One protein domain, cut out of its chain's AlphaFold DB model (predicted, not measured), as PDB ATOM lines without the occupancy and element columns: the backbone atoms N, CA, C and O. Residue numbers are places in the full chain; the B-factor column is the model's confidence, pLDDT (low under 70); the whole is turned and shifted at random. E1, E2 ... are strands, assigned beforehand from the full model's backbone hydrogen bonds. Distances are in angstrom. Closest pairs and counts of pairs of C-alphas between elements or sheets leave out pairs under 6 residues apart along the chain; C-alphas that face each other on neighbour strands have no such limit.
ATOM      1  N   THR A  62     188.268 187.303 268.115       96.50
ATOM      2  CA  THR A  62     187.837 185.949 267.802       96.50
ATOM      3  C   THR A  62     187.487 185.794 266.327       96.50
ATOM      4  O   THR A  62     187.286 186.814 265.639       96.50
ATOM      5  N   GLY A  63     187.390 184.562 265.836       97.56
ATOM      6  CA  GLY A  63     186.865 184.266 264.504       97.56
ATOM      7  C   GLY A  63     186.083 182.958 264.437       97.56
ATOM      8  O   GLY A  63     185.865 182.316 265.442       97.56
ATOM      9  N   GLN A  64     185.505 182.679 263.263       98.50
ATOM     10  CA  GLN A  64     184.594 181.544 263.084       98.50
ATOM     11  C   GLN A  64     185.393 180.287 262.787       98.50
ATOM     12  O   GLN A  64     185.895 180.138 261.665       98.50
ATOM     13  N   ASP A  65     185.433 179.387 263.752       98.69
ATOM     14  CA  ASP A  65     186.363 178.278 263.731       98.69
ATOM     15  C   ASP A  65     185.691 176.941 263.420       98.69
ATOM     16  O   ASP A  65     184.490 176.712 263.610       98.69
ATOM     17  N   LEU A  66     186.497 176.037 262.871       98.69
ATOM     18  CA  LEU A  66     186.114 174.678 262.533       98.69
ATOM     19  C   LEU A  66     187.071 173.691 263.198       98.69
ATOM     20  O   LEU A  66     188.196 173.502 262.729       98.69
ATOM     21  N   LEU A  67     186.608 173.041 264.262       98.75
ATOM     22  CA  LEU A  67     187.408 172.136 265.086       98.75
ATOM     23  C   LEU A  67     186.929 170.693 264.909       98.75
ATOM     24  O   LEU A  67     185.742 170.403 265.064       98.75
ATOM     25  N   PHE A  68     187.860 169.787 264.622       98.62
ATOM     26  CA  PHE A  68     187.627 168.347 264.556       98.62
ATOM     27  C   PHE A  68     188.536 167.636 265.560       98.62
ATOM     28  O   PHE A  68     189.743 167.603 265.337       98.62
ATOM     29  N   GLY A  69     187.967 167.068 266.624       97.94
ATOM     30  CA  GLY A  69     188.685 166.198 267.563       97.94
ATOM     31  C   GLY A  69     189.089 164.886 266.895       97.94
ATOM     32  O   GLY A  69     190.265 164.584 266.782       97.94
ATOM     33  N   ARG A  70     188.118 164.253 266.223       97.88
ATOM     34  CA  ARG A  70     188.201 162.942 265.565       97.88
ATOM     35  C   ARG A  70     188.188 161.818 266.589       97.88
ATOM     36  O   ARG A  70     187.105 161.518 267.060       97.88
ATOM     37  N   ALA A  71     189.253 161.037 266.725       97.38
ATOM     38  CA  ALA A  71     189.185 159.762 267.426       97.38
ATOM     39  C   ALA A  71     189.980 159.817 268.723       97.38
ATOM     40  O   ALA A  71     191.202 159.750 268.680       97.38
ATOM     41  N   GLY A  72     189.282 159.750 269.850       97.62
ATOM     42  CA  GLY A  72     189.842 159.833 271.195       97.62
ATOM     43  C   GLY A  72     189.001 160.774 272.044       97.62
ATOM     44  O   GLY A  72     187.915 161.146 271.634       97.62
ATOM     45  N   ASN A  73     189.428 161.044 273.275       98.06
ATOM     46  CA  ASN A  73     188.662 161.870 274.210       98.06
ATOM     47  C   ASN A  73     189.200 163.299 274.171       98.06
ATOM     48  O   ASN A  73     190.202 163.615 274.825       98.06
ATOM     49  N   ASP A  74     188.520 164.154 273.426       98.62
ATOM     50  CA  ASP A  74     189.017 165.465 273.052       98.62
ATOM     51  C   ASP A  74     188.451 166.596 273.917       98.62
ATOM     52  O   ASP A  74     187.372 166.531 274.512       98.62
ATOM     53  N   SER A  75     189.202 167.695 273.985       98.50
ATOM     54  CA  SER A  75     188.776 168.954 274.597       98.50
ATOM     55  C   SER A  75     188.770 170.061 273.551       98.50
ATOM     56  O   SER A  75     189.830 170.565 273.180       98.50
ATOM     57  N   LEU A  76     187.584 170.514 273.149       98.69
ATOM     58  CA  LEU A  76     187.399 171.572 272.154       98.69
ATOM     59  C   LEU A  76     186.856 172.851 272.811       98.69
ATOM     60  O   LEU A  76     185.922 172.810 273.612       98.69
ATOM     61  N   VAL A  77     187.439 173.996 272.460       98.56
ATOM     62  CA  VAL A  77     186.938 175.340 272.792       98.56
ATOM     63  C   VAL A  77     186.940 176.154 271.503       98.56
ATOM     64  O   VAL A  77     188.008 176.264 270.903       98.56
ATOM     65  N   GLY A  78     185.794 176.683 271.070       98.12
ATOM     66  CA  GLY A  78     185.717 177.460 269.827       98.12
ATOM     67  C   GLY A  78     186.541 178.737 269.931       98.12
ATOM     68  O   GLY A  78     187.565 178.856 269.277       98.12
ATOM     69  N   ASP A  79     186.233 179.599 270.896       98.19
ATOM     70  CA  ASP A  79     186.955 180.866 271.035       98.19
ATOM     71  C   ASP A  79     188.123 180.824 272.065       98.19
ATOM     72  O   ASP A  79     188.959 179.921 272.166       98.19
ATOM     73  N   ASN A  80     188.219 181.883 272.873       97.88
ATOM     74  CA  ASN A  80     189.305 182.160 273.787       97.88
ATOM     75  C   ASN A  80     189.253 181.267 275.031       97.88
ATOM     76  O   ASN A  80     188.240 181.154 275.720       97.88
ATOM     77  N   SER A  81     190.410 180.745 275.427       97.81
ATOM     78  CA  SER A  81     190.555 179.874 276.591       97.81
ATOM     79  C   SER A  81     191.581 180.427 277.575       97.81
ATOM     80  O   SER A  81     192.741 180.683 277.242       97.81
ATOM     81  N   ALA A  82     191.174 180.601 278.829       97.44
ATOM     82  CA  ALA A  82     192.031 181.042 279.919       97.44
ATOM     83  C   ALA A  82     192.086 179.984 281.030       97.44
ATOM     84  O   ALA A  82     191.061 179.593 281.581       97.44
ATOM     85  N   GLN A  83     193.289 179.563 281.440       94.81
ATOM     86  CA  GLN A  83     193.440 178.709 282.631       94.81
ATOM     87  C   GLN A  83     193.145 179.470 283.928       94.81
ATOM     88  O   GLN A  83     192.692 178.876 284.902       94.81
ATOM     89  N   GLN A  84     193.469 180.765 283.951       95.12
ATOM     90  CA  GLN A  84     193.206 181.674 285.064       95.12
ATOM     91  C   GLN A  84     192.851 183.059 284.529       95.12
ATOM     92  O   GLN A  84     193.520 183.595 283.636       95.12
ATOM     93  N   GLY A  85     191.863 183.688 285.157       96.12
ATOM     94  CA  GLY A  85     191.335 184.987 284.758       96.12
ATOM     95  C   GLY A  85     190.200 184.900 283.737       96.12
ATOM     96  O   GLY A  85     189.604 183.847 283.520       96.12
ATOM     97  N   ALA A  86     189.865 186.051 283.156       96.88
ATOM     98  CA  ALA A  86     188.704 186.169 282.287       96.88
ATOM     99  C   ALA A  86     188.993 185.688 280.862       96.88
ATOM    100  O   ALA A  86     190.045 186.029 280.340       96.88
ATOM    101  N   ALA A  87     188.066 184.990 280.217       97.69
ATOM    102  CA  ALA A  87     188.090 184.773 278.771       97.69
ATOM    103  C   ALA A  87     186.910 185.513 278.138       97.69
ATOM    104  O   ALA A  87     185.784 185.424 278.630       97.69
ATOM    105  N   VAL A  88     187.181 186.315 277.112       97.31
ATOM    106  CA  VAL A  88     186.177 187.158 276.459       97.31
ATOM    107  C   VAL A  88     186.308 187.015 274.958       97.31
ATOM    108  O   VAL A  88     187.402 187.220 274.435       97.31
ATOM    109  N   GLY A  89     185.200 186.746 274.286       94.94
ATOM    110  CA  GLY A  89     185.185 186.454 272.861       94.94
ATOM    111  C   GLY A  89     183.989 185.575 272.527       94.94
ATOM    112  O   GLY A  89     183.537 184.845 273.407       94.94
ATOM    113  N   ALA A  90     183.455 185.753 271.325       95.81
ATOM    114  CA  ALA A  90     182.316 185.006 270.810       95.81
ATOM    115  C   ALA A  90     182.343 185.031 269.288       95.81
ATOM    116  O   ALA A  90     182.324 186.127 268.701       95.81
ATOM    117  N   SER A  91     182.299 183.864 268.673       98.06
ATOM    118  CA  SER A  91     182.139 183.667 267.239       98.06
ATOM    119  C   SER A  91     181.287 182.438 266.978       98.06
ATOM    120  O   SER A  91     181.144 181.589 267.829       98.06
ATOM    121  N   ALA A  92     180.650 182.385 265.808       98.38
ATOM    122  CA  ALA A  92     179.817 181.237 265.464       98.38
ATOM    123  C   ALA A  92     180.701 180.086 264.975       98.38
ATOM    124  O   ALA A  92     181.139 180.116 263.815       98.38
ATOM    125  N   ASP A  93     180.890 179.093 265.834       98.69
ATOM    126  CA  ASP A  93     181.869 178.030 265.666       98.69
ATOM    127  C   ASP A  93     181.221 176.674 265.409       98.69
ATOM    128  O   ASP A  93     180.074 176.383 265.772       98.69
ATOM    129  N   HIS A  94     181.972 175.816 264.726       98.62
ATOM    130  CA  HIS A  94     181.582 174.447 264.435       98.62
ATOM    131  C   HIS A  94     182.587 173.481 265.054       98.62
ATOM    132  O   HIS A  94     183.716 173.348 264.578       98.62
ATOM    133  N   LEU A  95     182.147 172.760 266.076       98.62
ATOM    134  CA  LEU A  95     182.966 171.797 266.794       98.62
ATOM    135  C   LEU A  95     182.413 170.388 266.554       98.62
ATOM    136  O   LEU A  95     181.204 170.151 266.646       98.62
ATOM    137  N   PHE A  96     183.312 169.451 266.269       98.50
ATOM    138  CA  PHE A  96     183.014 168.036 266.070       98.50
ATOM    139  C   PHE A  96     183.939 167.204 266.958       98.50
ATOM    140  O   PHE A  96     185.145 167.220 266.718       98.50
ATOM    141  N   GLY A  97     183.386 166.498 267.944       97.62
ATOM    142  CA  GLY A  97     184.123 165.582 268.816       97.62
ATOM    143  C   GLY A  97     184.582 164.356 268.031       97.62
ATOM    144  O   GLY A  97     185.714 164.295 267.578       97.62
ATOM    145  N   GLY A  98     183.641 163.498 267.651       97.12
ATOM    146  CA  GLY A  98     183.877 162.263 266.915       97.12
ATOM    147  C   GLY A  98     183.652 161.053 267.822       97.12
ATOM    148  O   GLY A  98     182.695 161.042 268.592       97.12
ATOM    149  N   PRO A  99     184.377 159.939 267.630       96.12
ATOM    150  CA  PRO A  99     184.337 158.841 268.588       96.12
ATOM    151  C   PRO A  99     185.203 159.111 269.825       96.12
ATOM    152  O   PRO A  99     186.419 159.206 269.691       96.12
ATOM    153  N   GLY A 100     184.607 159.038 271.014       95.44
ATOM    154  CA  GLY A 100     185.263 159.253 272.303       95.44
ATOM    155  C   GLY A 100     184.336 159.932 273.304       95.44
ATOM    156  O   GLY A 100     183.211 160.268 272.970       95.44
ATOM    157  N   ASP A 101     184.771 160.061 274.559       96.06
ATOM    158  CA  ASP A 101     184.049 160.858 275.556       96.06
ATOM    159  C   ASP A 101     184.577 162.312 275.499       96.06
ATOM    160  O   ASP A 101     185.579 162.632 276.151       96.06
ATOM    161  N   ASP A 102     183.920 163.191 274.736       97.50
ATOM    162  CA  ASP A 102     184.440 164.528 274.411       97.50
ATOM    163  C   ASP A 102     183.921 165.649 275.333       97.50
ATOM    164  O   ASP A 102     182.826 165.601 275.900       97.50
ATOM    165  N   SER A 103     184.699 166.726 275.477       97.44
ATOM    166  CA  SER A 103     184.283 167.954 276.166       97.44
ATOM    167  C   SER A 103     184.372 169.153 275.232       97.44
ATOM    168  O   SER A 103     185.443 169.480 274.728       97.44
ATOM    169  N   MET A 104     183.252 169.845 275.035       98.25
ATOM    170  CA  MET A 104     183.137 170.900 274.029       98.25
ATOM    171  C   MET A 104     182.514 172.157 274.643       98.25
ATOM    172  O   MET A 104     181.501 172.082 275.340       98.25
ATOM    173  N   VAL A 105     183.128 173.311 274.380       98.19
ATOM    174  CA  VAL A 105     182.604 174.646 274.707       98.19
ATOM    175  C   VAL A 105     182.570 175.456 273.413       98.19
ATOM    176  O   VAL A 105     183.617 175.578 272.782       98.19
ATOM    177  N   GLY A 106     181.404 175.961 273.006       97.50
ATOM    178  CA  GLY A 106     181.262 176.749 271.779       97.50
ATOM    179  C   GLY A 106     182.032 178.055 271.890       97.50
ATOM    180  O   GLY A 106     183.039 178.207 271.215       97.50
ATOM    181  N   ASP A 107     181.681 178.914 272.848       97.56
ATOM    182  CA  ASP A 107     182.414 180.172 273.029       97.56
ATOM    183  C   ASP A 107     183.643 180.059 273.984       97.56
ATOM    184  O   ASP A 107     184.317 179.041 274.161       97.56
ATOM    185  N   SER A 108     183.952 181.162 274.673       97.69
ATOM    186  CA  SER A 108     185.092 181.326 275.569       97.69
ATOM    187  C   SER A 108     185.020 180.506 276.868       97.69
ATOM    188  O   SER A 108     183.979 180.395 277.518       97.69
ATOM    189  N   ARG A 109     186.184 180.073 277.379       97.81
ATOM    190  CA  ARG A 109     186.332 179.330 278.649       97.81
ATOM    191  C   ARG A 109     187.305 179.995 279.629       97.81
ATOM    192  O   ARG A 109     188.440 180.283 279.264       97.81
ATOM    193  N   GLY A 110     186.932 180.179 280.902       97.19
ATOM    194  CA  GLY A 110     187.828 180.772 281.914       97.19
ATOM    195  C   GLY A 110     187.349 180.735 283.372       97.19
ATOM    196  O   GLY A 110     186.398 180.044 283.725       97.19
ATOM    197  N   ASP A 111     187.992 181.512 284.255       97.12
ATOM    198  CA  ASP A 111     187.495 181.732 285.628       97.12
ATOM    199  C   ASP A 111     186.192 182.537 285.591       97.12
ATOM    200  O   ASP A 111     185.221 182.234 286.277       97.12
ATOM    201  N   THR A 112     186.173 183.571 284.760       97.00
ATOM    202  CA  THR A 112     184.955 184.250 284.325       97.00
ATOM    203  C   THR A 112     184.959 184.246 282.813       97.00
ATOM    204  O   THR A 112     185.956 184.663 282.229       97.00
ATOM    205  N   ALA A 113     183.885 183.816 282.178       96.88
ATOM    206  CA  ALA A 113     183.828 183.792 280.725       96.88
ATOM    207  C   ALA A 113     182.701 184.683 280.218       96.88
ATOM    208  O   ALA A 113     181.669 184.835 280.879       96.88
ATOM    209  N   SER A 114     182.909 185.322 279.074       96.31
ATOM    210  CA  SER A 114     181.827 186.021 278.400       96.31
ATOM    211  C   SER A 114     181.920 185.902 276.897       96.31
ATOM    212  O   SER A 114     182.978 186.165 276.329       96.31
ATOM    213  N   GLY A 115     180.787 185.610 276.294       89.38
ATOM    214  CA  GLY A 115     180.643 185.254 274.896       89.38
ATOM    215  C   GLY A 115     179.283 184.594 274.710       89.38
ATOM    216  O   GLY A 115     178.651 184.269 275.713       89.38
ATOM    217  N   GLY A 116     178.787 184.557 273.487       89.62
ATOM    218  CA  GLY A 116     177.413 184.177 273.190       89.62
ATOM    219  C   GLY A 116     177.159 184.389 271.712       89.62
ATOM    220  O   GLY A 116     176.613 185.431 271.315       89.62
ATOM    221  N   ALA A 117     177.656 183.459 270.913       96.50
ATOM    222  CA  ALA A 117     177.375 183.331 269.494       96.50
ATOM    223  C   ALA A 117     176.532 182.078 269.244       96.50
ATOM    224  O   ALA A 117     176.103 181.425 270.172       96.50
ATOM    225  N   ASN A 118     176.163 181.822 267.989       97.81
ATOM    226  CA  ASN A 118     175.327 180.668 267.675       97.81
ATOM    227  C   ASN A 118     176.215 179.535 267.189       97.81
ATOM    228  O   ASN A 118     176.619 179.550 266.018       97.81
ATOM    229  N   ASP A 119     176.427 178.553 268.049       98.19
ATOM    230  CA  ASP A 119     177.388 177.495 267.792       98.19
ATOM    231  C   ASP A 119     176.728 176.201 267.350       98.19
ATOM    232  O   ASP A 119     175.535 175.929 267.553       98.19
ATOM    233  N   ARG A 120     177.530 175.365 266.698       97.94
ATOM    234  CA  ARG A 120     177.154 174.002 266.357       97.94
ATOM    235  C   ARG A 120     178.160 173.040 266.958       97.94
ATOM    236  O   ARG A 120     179.279 172.936 266.468       97.94
ATOM    237  N   LEU A 121     177.706 172.270 267.938       97.94
ATOM    238  CA  LEU A 121     178.491 171.220 268.573       97.94
ATOM    239  C   LEU A 121     177.888 169.862 268.217       97.94
ATOM    240  O   LEU A 121     176.686 169.629 268.375       97.94
ATOM    241  N   GLU A 122     178.726 168.967 267.717       97.44
ATOM    242  CA  GLU A 122     178.392 167.571 267.460       97.44
ATOM    243  C   GLU A 122     179.390 166.695 268.214       97.44
ATOM    244  O   GLU A 122     180.546 166.637 267.811       97.44
ATOM    245  N   GLY A 123     178.935 166.081 269.309       96.06
ATOM    246  CA  GLY A 123     179.730 165.206 270.174       96.06
ATOM    247  C   GLY A 123     180.138 163.958 269.405       96.06
ATOM    248  O   GLY A 123     181.183 163.950 268.780       96.06
ATOM    249  N   GLY A 124     179.235 162.994 269.252       95.69
ATOM    250  CA  GLY A 124     179.430 161.889 268.319       95.69
ATOM    251  C   GLY A 124     179.131 160.556 268.973       95.69
ATOM    252  O   GLY A 124     178.005 160.325 269.402       95.69
ATOM    253  N   ASP A 125     180.086 159.633 268.941       94.25
ATOM    254  CA  ASP A 125     179.939 158.345 269.617       94.25
ATOM    255  C   ASP A 125     180.678 158.413 270.963       94.25
ATOM    256  O   ASP A 125     181.893 158.265 270.974       94.25
ATOM    257  N   GLY A 126     179.967 158.506 272.085       92.81
ATOM    258  CA  GLY A 126     180.550 158.465 273.431       92.81
ATOM    259  C   GLY A 126     179.884 159.458 274.381       92.81
ATOM    260  O   GLY A 126     178.921 160.134 274.019       92.81
ATOM    261  N   ASN A 127     180.304 159.464 275.647       93.94
ATOM    262  CA  ASN A 127     179.639 160.238 276.698       93.94
ATOM    263  C   ASN A 127     180.151 161.674 276.685       93.94
ATOM    264  O   ASN A 127     181.036 162.034 277.466       93.94
ATOM    265  N   ASP A 128     179.543 162.483 275.830       95.00
ATOM    266  CA  ASP A 128     179.980 163.849 275.585       95.00
ATOM    267  C   ASP A 128     179.455 164.855 276.625       95.00
ATOM    268  O   ASP A 128     178.464 164.647 277.336       95.00
ATOM    269  N   SER A 129     180.144 165.988 276.732       95.56
ATOM    270  CA  SER A 129     179.721 167.153 277.508       95.56
ATOM    271  C   SER A 129     179.758 168.382 276.613       95.56
ATOM    272  O   SER A 129     180.841 168.900 276.331       95.56
ATOM    273  N   LEU A 130     178.587 168.884 276.220       96.25
ATOM    274  CA  LEU A 130     178.452 169.991 275.274       96.25
ATOM    275  C   LEU A 130     177.930 171.252 275.968       96.25
ATOM    276  O   LEU A 130     176.838 171.272 276.541       96.25
ATOM    277  N   ILE A 131     178.690 172.338 275.874       97.12
ATOM    278  CA  ILE A 131     178.275 173.663 276.333       97.12
ATOM    279  C   ILE A 131     178.307 174.598 275.130       97.12
ATOM    280  O   ILE A 131     179.372 174.801 274.567       97.12
ATOM    281  N   GLY A 132     177.154 175.119 274.709       96.56
ATOM    282  CA  GLY A 132     177.080 176.038 273.568       96.56
ATOM    283  C   GLY A 132     177.754 177.367 273.890       96.56
ATOM    284  O   GLY A 132     178.776 177.705 273.316       96.56
ATOM    285  N   ASP A 133     177.270 178.031 274.932       96.06
ATOM    286  CA  ASP A 133     177.802 179.317 275.373       96.06
ATOM    287  C   ASP A 133     179.169 179.248 276.095       96.06
ATOM    288  O   ASP A 133     179.766 178.204 276.372       96.06
ATOM    289  N   ALA A 134     179.629 180.419 276.537       96.94
ATOM    290  CA  ALA A 134     180.808 180.575 277.374       96.94
ATOM    291  C   ALA A 134     180.753 179.777 278.703       96.94
ATOM    292  O   ALA A 134     179.758 179.780 279.432       96.94
ATOM    293  N   LEU A 135     181.893 179.207 279.118       96.94
ATOM    294  CA  LEU A 135     182.038 178.441 280.367       96.94
ATOM    295  C   LEU A 135     182.951 179.141 281.387       96.94
ATOM    296  O   LEU A 135     184.153 179.306 281.174       96.94
ATOM    297  N   GLY A 136     182.402 179.475 282.558       95.81
ATOM    298  CA  GLY A 136     183.120 180.167 283.633       95.81
ATOM    299  C   GLY A 136     183.014 179.487 285.001       95.81
ATOM    300  O   GLY A 136     181.914 179.156 285.433       95.81
ATOM    301  N   PHE A 137     184.123 179.357 285.741       94.62
ATOM    302  CA  PHE A 137     184.109 178.777 287.101       94.62
ATOM    303  C   PHE A 137     183.405 179.663 288.152       94.62
ATOM    304  O   PHE A 137     182.643 179.175 288.987       94.62
ATOM    305  N   PHE A 138     183.655 180.973 288.132       95.44
ATOM    306  CA  PHE A 138     183.006 181.971 288.990       95.44
ATOM    307  C   PHE A 138     181.787 182.626 288.330       95.44
ATOM    308  O   PHE A 138     180.980 183.245 289.027       95.44
ATOM    309  N   GLY A 139     181.656 182.509 287.009       95.75
ATOM    310  CA  GLY A 139     180.490 182.969 286.262       95.75
ATOM    311  C   GLY A 139     180.727 183.035 284.758       95.75
ATOM    312  O   GLY A 139     181.820 183.386 284.311       95.75
ATOM    313  N   ALA A 140     179.678 182.739 284.002       96.38
ATOM    314  CA  ALA A 140     179.600 182.921 282.560       96.38
ATOM    315  C   ALA A 140     178.490 183.918 282.208       96.38
ATOM    316  O   ALA A 140     177.550 184.109 282.990       96.38
TER     317      ALA A 140
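Overview. This is residues 62 to 140 of the 160 residues of a protein of Streptomyces sp. S1D4-11 (UniProt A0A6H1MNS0). The chain is wound in three stacked turns, a short solenoid of long, flattened loops bent toward one end, and each turn gives one strand to each of three sheets. E1 E4 E7 and E2 E5 E8 form a sandwich, two sheets face to face, while E3 E6 E9, strongly twisted, lies at the bent end. The 79 printed residues hold no named helix and nine strands, E1 to E9 in chain order; each sheet is parallel, in the orders just named. The class is all strand, with under half of the residues, 39 of 79, in named elements. The whole is compact, radius of gyration of the C-alphas 11.6 A, with spans of 31 by 22 by 14 A.

Along the chain. E1, residues 66 to 68, begins at C-alpha 66 (186.114, 174.678, 262.533). E2 is residues 75 to 77 and E3 residues 86 to 88. E4, residues 94 to 99, is 16.4 A long; E5 is 103 to 105 and E6 109 to 114. E7, residues 120 to 125, is 16.2 A long; E8 is 129 to 131. E9, residues 135 to 140, ends at C-alpha 140 (179.600, 182.921, 282.560).

Arrangement. E1 and E4 are parallel, with N 67 and O 94 2.9 A apart, within hydrogen-bond range. E4 and E7 are parallel, N 95 to O 120 2.9 A. The sandwich's planes are 3 degrees apart; the closest C-alphas of E4 and E5 are those of Leu 95 and Met 104, 7.3 A. E2 and E5 are parallel, N 76 to O 103 2.9 A, as are E5 and E8, N 104 to O 129 2.9 A. E3 and E6 are parallel, N 87 to O 112 2.9 A, as are E6 and E9, N 110 to O 135 2.9 A. E1 and E7 are apart.

Size, cuts and confidence. The C-alphas farthest apart, of Gly 85 and Asp 125, are 32.7 A apart. The printed part has no cut and no long link. Its mean pLDDT is 96.9, and no printed residue is under 70.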